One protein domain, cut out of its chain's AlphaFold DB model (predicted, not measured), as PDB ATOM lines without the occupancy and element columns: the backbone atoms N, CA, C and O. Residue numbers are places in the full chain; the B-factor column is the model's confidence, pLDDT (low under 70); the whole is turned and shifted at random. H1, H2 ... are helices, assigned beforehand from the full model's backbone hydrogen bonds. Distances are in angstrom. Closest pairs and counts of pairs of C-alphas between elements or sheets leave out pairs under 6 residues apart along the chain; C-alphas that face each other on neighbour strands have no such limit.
ATOM      1  N   ASP A  48     112.391 127.354  97.867       85.88
ATOM      2  CA  ASP A  48     111.794 127.599  96.535       85.88
ATOM      3  C   ASP A  48     110.486 128.426  96.536       85.88
ATOM      4  O   ASP A  48     110.076 128.969  95.518       85.88
ATOM      5  N   GLY A  49     109.821 128.551  97.690       86.06
ATOM      6  CA  GLY A  49     108.624 129.384  97.862       86.06
ATOM      7  C   GLY A  49     108.897 130.833  98.283       86.06
ATOM      8  O   GLY A  49     107.949 131.592  98.477       86.06
ATOM      9  N   ASP A  50     110.160 131.210  98.483       90.38
ATOM     10  CA  ASP A  50     110.564 132.568  98.844       90.38
ATOM     11  C   ASP A  50     110.532 133.481  97.599       90.38
ATOM     12  O   ASP A  50     111.178 133.166  96.597       90.38
ATOM     13  N   PRO A  51     109.836 134.634  97.626       89.12
ATOM     14  CA  PRO A  51     109.870 135.600  96.527       89.12
ATOM     15  C   PRO A  51     111.279 136.083  96.148       89.12
ATOM     16  O   PRO A  51     111.481 136.552  95.029       89.12
ATOM     17  N   LEU A  52     112.243 136.000  97.070       90.56
ATOM     18  CA  LEU A  52     113.637 136.388  96.856       90.56
ATOM     19  C   LEU A  52     114.532 135.224  96.407       90.56
ATOM     20  O   LEU A  52     115.725 135.438  96.193       90.56
ATOM     21  N   TRP A  53     113.988 134.016  96.239       92.56
ATOM     22  CA  TRP A  53     114.757 132.798  95.973       92.56
ATOM     23  C   TRP A  53     115.681 132.900  94.750       92.56
ATOM     24  O   TRP A  53     116.866 132.579  94.841       92.56
ATOM     25  N   GLU A  54     115.178 133.408  93.621       94.38
ATOM     26  CA  GLU A  54     115.980 133.564  92.396       94.38
ATOM     27  C   GLU A  54     117.141 134.548  92.594       94.38
ATOM     28  O   GLU A  54     118.283 134.258  92.234       94.38
ATOM     29  N   LEU A  55     116.879 135.677  93.262       92.50
ATOM     30  CA  LEU A  55     117.912 136.660  93.587       92.50
ATOM     31  C   LEU A  55     118.976 136.058  94.518       92.50
ATOM     32  O   LEU A  55     120.170 136.269  94.311       92.50
ATOM     33  N   GLN A  56     118.563 135.289  95.526       93.81
ATOM     34  CA  GLN A  56     119.480 134.598  96.436       93.81
ATOM     35  C   GLN A  56     120.348 133.578  95.682       93.81
ATOM     36  O   GLN A  56     121.552 133.500  95.932       93.81
ATOM     37  N   CYS A  57     119.775 132.840  94.725       94.38
ATOM     38  CA  CYS A  57     120.518 131.913  93.873       94.38
ATOM     39  C   CYS A  57     121.557 132.637  93.009       94.38
ATOM     40  O   CYS A  57     122.702 132.189  92.925       94.38
ATOM     41  N   ASP A  58     121.194 133.762  92.397       96.25
ATOM     42  CA  ASP A  58     122.117 134.557  91.586       96.25
ATOM     43  C   ASP A  58     123.265 135.133  92.413       96.25
ATOM     44  O   ASP A  58     124.430 135.017  92.021       96.25
ATOM     45  N   VAL A  59     122.964 135.682  93.592       93.94
ATOM     46  CA  VAL A  59     123.982 136.173  94.529       93.94
ATOM     47  C   VAL A  59     124.904 135.034  94.967       93.94
ATOM     48  O   VAL A  59     126.122 135.209  94.971       93.94
ATOM     49  N   ALA A  60     124.363 133.851  95.273       94.19
ATOM     50  CA  ALA A  60     125.166 132.686  95.641       94.19
ATOM     51  C   ALA A  60     126.092 132.236  94.498       94.19
ATOM     52  O   ALA A  60     127.273 131.981  94.736       94.19
ATOM     53  N   ARG A  61     125.601 132.190  93.251       96.75
ATOM     54  CA  ARG A  61     126.423 131.863  92.069       96.75
ATOM     55  C   ARG A  61     127.557 132.866  91.880       96.75
ATOM     56  O   ARG A  61     128.697 132.456  91.671       96.75
ATOM     57  N   GLN A  62     127.265 134.162  91.987       97.69
ATOM     58  CA  GLN A  62     128.277 135.215  91.877       97.69
ATOM     59  C   GLN A  62     129.315 135.114  92.998       97.69
ATOM     60  O   GLN A  62     130.511 135.160  92.725       97.69
ATOM     61  N   ALA A  63     128.877 134.912  94.243       96.75
ATOM     62  CA  ALA A  63     129.771 134.749  95.384       96.75
ATOM     63  C   ALA A  63     130.717 133.554  95.192       96.75
ATOM     64  O   ALA A  63     131.922 133.685  95.393       96.75
ATOM     65  N   VAL A  64     130.200 132.411  94.734       97.06
ATOM     66  CA  VAL A  64     131.024 131.239  94.407       97.06
ATOM     67  C   VAL A  64     131.995 131.538  93.262       97.06
ATOM     68  O   VAL A  64     133.173 131.209  93.378       97.06
ATOM     69  N   GLY A  65     131.544 132.209  92.198       96.50
ATOM     70  CA  GLY A  65     132.404 132.621  91.081       96.50
ATOM     71  C   GLY A  65     133.533 133.575  91.488       96.50
ATOM     72  O   GLY A  65     134.607 133.541  90.895       96.50
ATOM     73  N   LEU A  66     133.320 134.375  92.536       97.88
ATOM     74  CA  LEU A  66     134.325 135.254  93.141       97.88
ATOM     75  C   LEU A  66     135.179 134.563  94.220       97.88
ATOM     76  O   LEU A  66     136.012 135.215  94.849       97.88
ATOM     77  N   GLY A  67     134.992 133.261  94.451       96.31
ATOM     78  CA  GLY A  67     135.784 132.488  95.408       96.31
ATOM     79  C   GLY A  67     135.366 132.660  96.870       96.31
ATOM     80  O   GLY A  67     136.188 132.464  97.761       96.31
ATOM     81  N   ALA A  68     134.103 133.003  97.146       96.56
ATOM     82  CA  ALA A  68     133.591 133.105  98.519       96.56
ATOM     83  C   ALA A  68     133.634 131.772  99.291       96.56
ATOM     84  O   ALA A  68     133.577 131.777 100.519       96.56
ATOM     85  N   LEU A  69     133.718 130.645  98.578       97.19
ATOM     86  CA  LEU A  69     133.891 129.308  99.135       97.19
ATOM     87  C   LEU A  69     135.047 128.604  98.432       97.19
ATOM     88  O   LEU A  69     135.187 128.682  97.210       97.19
ATOM     89  N   SER A  70     135.841 127.865  99.202       96.75
ATOM     90  CA  SER A  70     136.874 126.998  98.638       96.75
ATOM     91  C   SER A  70     136.261 125.776  97.928       96.75
ATOM     92  O   SER A  70     135.159 125.336  98.278       96.75
ATOM     93  N   PRO A  71     136.970 125.155  96.964       95.69
ATOM     94  CA  PRO A  71     136.491 123.939  96.301       95.69
ATOM     95  C   PRO A  71     136.161 122.796  97.273       95.69
ATOM     96  O   PRO A  71     135.196 122.062  97.066       95.69
ATOM     97  N   ASP A  72     136.922 122.658  98.361       96.88
ATOM     98  CA  ASP A  72     136.686 121.622  99.370       96.88
ATOM     99  C   ASP A  72     135.426 121.883 100.196       96.88
ATOM    100  O   ASP A  72     134.703 120.949 100.543       96.88
ATOM    101  N   GLU A  73     135.122 123.146 100.496       97.25
ATOM    102  CA  GLU A  73     133.861 123.518 101.139       97.25
ATOM    103  C   GLU A  73     132.670 123.257 100.222       97.25
ATOM    104  O   GLU A  73     131.671 122.700 100.677       97.25
ATOM    105  N   LEU A  74     132.784 123.567  98.926       96.88
ATOM    106  CA  LEU A  74     131.734 123.261  97.951       96.88
ATOM    107  C   LEU A  74     131.453 121.756  97.866       96.88
ATOM    108  O   LEU A  74     130.291 121.359  97.872       96.88
ATOM    109  N   ARG A  75     132.491 120.907  97.869       96.25
ATOM    110  CA  ARG A  75     132.328 119.440  97.908       96.25
ATOM    111  C   ARG A  75     131.609 118.970  99.173       96.25
ATOM    112  O   ARG A  75     130.725 118.120  99.094       96.25
ATOM    113  N   LYS A  76     131.943 119.539 100.338       96.75
ATOM    114  CA  LYS A  76     131.246 119.228 101.601       96.75
ATOM    115  C   LYS A  76     129.768 119.603 101.521       96.75
ATOM    116  O   LYS A  76     128.917 118.815 101.925       96.75
ATOM    117  N   TRP A  77     129.453 120.779 100.981       95.50
ATOM    118  CA  TRP A  77     128.069 121.217 100.816       95.50
ATOM    119  C   TRP A  77     127.306 120.401  99.767       95.50
ATOM    120  O   TRP A  77     126.131 120.109  99.988       95.50
ATOM    121  N   ALA A  78     127.962 119.948  98.696       94.62
ATOM    122  CA  ALA A  78     127.377 119.005  97.742       94.62
ATOM    123  C   ALA A  78     126.976 117.691  98.435       94.62
ATOM    124  O   ALA A  78     125.818 117.292  98.349       94.62
ATOM    125  N   ALA A  79     127.859 117.109  99.255       94.50
ATOM    126  CA  ALA A  79     127.537 115.906 100.028       94.50
ATOM    127  C   ALA A  79     126.360 116.111 101.008       94.50
ATOM    128  O   ALA A  79     125.554 115.203 101.230       94.50
ATOM    129  N   VAL A  80     126.221 117.310 101.594       95.06
ATOM    130  CA  VAL A  80     125.053 117.665 102.421       95.06
ATOM    131  C   VAL A  80     123.770 117.701 101.584       95.06
ATOM    132  O   VAL A  80     122.728 117.230 102.048       95.06
ATOM    133  N   LEU A  81     123.825 118.250 100.367       91.75
ATOM    134  CA  LEU A  81     122.684 118.299  99.451       91.75
ATOM    135  C   LEU A  81     122.278 116.902  98.970       91.75
ATOM    136  O   LEU A  81     121.086 116.594  98.994       91.75
ATOM    137  N   ASP A  82     123.238 116.053  98.615       92.25
ATOM    138  CA  ASP A  82     122.989 114.673  98.188       92.25
ATOM    139  C   ASP A  82     122.308 113.876  99.302       92.25
ATOM    140  O   ASP A  82     121.229 113.310  99.096       92.25
ATOM    141  N   ARG A  83     122.825 113.975 100.535       92.31
ATOM    142  CA  ARG A  83     122.188 113.373 101.715       92.31
ATOM    143  C   ARG A  83     120.754 113.868 101.915       92.31
ATOM    144  O   ARG A  83     119.877 113.065 102.220       92.31
ATOM    145  N   LYS A  84     120.490 115.172 101.754       88.88
ATOM    146  CA  LYS A  84     119.128 115.730 101.867       88.88
ATOM    147  C   LYS A  84     118.186 115.216 100.777       88.88
ATOM    148  O   LYS A  84     116.996 115.075 101.035       88.88
ATOM    149  N   ARG A  85     118.704 114.949  99.577       88.06
ATOM    150  CA  ARG A  85     117.943 114.398  98.445       88.06
ATOM    151  C   ARG A  85     117.784 112.878  98.513       88.06
ATOM    152  O   ARG A  85     117.091 112.317  97.673       88.06
ATOM    153  N   GLY A  86     118.401 112.223  99.498       82.38
ATOM    154  CA  GLY A  86     118.440 110.764  99.588       82.38
ATOM    155  C   GLY A  86     119.305 110.124  98.500       82.38
ATOM    156  O   GLY A  86     119.148 108.940  98.224       82.38
ATOM    157  N   VAL A  87     120.194 110.901  97.876       74.31
ATOM    158  CA  VAL A  87     121.218 110.384  96.972       74.31
ATOM    159  C   VAL A  87     122.350 109.887  97.863       74.31
ATOM    160  O   VAL A  87     123.014 110.669  98.546       74.31
ATOM    161  N   GLU A  88     122.507 108.569  97.935       61.34
ATOM    162  CA  GLU A  88     123.647 107.960  98.611       61.34
ATOM    163  C   GLU A  88     124.925 108.400  97.877       61.34
ATOM    164  O   GLU A  88     124.931 108.393  96.641       61.34
ATOM    165  N   PRO A  89     125.969 108.872  98.586       59.03
ATOM    166  CA  PRO A  89     127.177 109.347  97.930       59.03
ATOM    167  C   PRO A  89     127.763 108.206  97.103       59.03
ATOM    168  O   PRO A  89     128.168 107.184  97.651       59.03
ATOM    169  N   VAL A  90     127.789 108.390  95.783       58.34
ATOM    170  CA  VAL A  90     128.541 107.519  94.885       58.34
ATOM    171  C   VAL A  90     129.995 107.635  95.328       58.34
ATOM    172  O   VAL A  90     130.559 108.731  95.292       58.34
TER     173      VAL A  90
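AT A GLANCE: This is residues 48 to 90 of the 184 residues of an uncharacterized protein of Mycobacterium innocens (UniProt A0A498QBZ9). The longer helix, H2, and the helix H1 make the two arms of an open, flat V, joined near its closed end by the link of residues 66 to 70, with an empty gap between the arms. Residues 48 to 59, of which 53 to 59 belong to H1, stand free. The printed part has 43 residues, with two named helices, H1 then H2, and no named strand; the class is all helix. It is loose, with a radius of gyration of the C-alphas of 12.4 A and spans of 31 by 27 by 9 A.

IN THESE COORDINATES: H2 is residues 71 to 85, 21.0 A long from first to last C-alpha, from C-alpha 71 at (136.491, 123.939, 96.301) to C-alpha 85 at (117.943, 114.398, 98.445). H1 is residues 53 to 65, 18.3 A long, beginning at C-alpha 53 at (114.757, 132.798, 95.973).

HOW THE PARTS SIT: H1 and H2 are apart, with no C-alpha of the one within 8 A of the other. Their link is tight, with 5 residues. In H1 and H2 every O i to N i+4 pair is within hydrogen-bond range.

THE WHOLE: The C-alphas farthest apart, of Pro 51 and Val 90, are 33.8 A apart. The printed part has no cut. Residues 88 to 90 have pLDDT under 70.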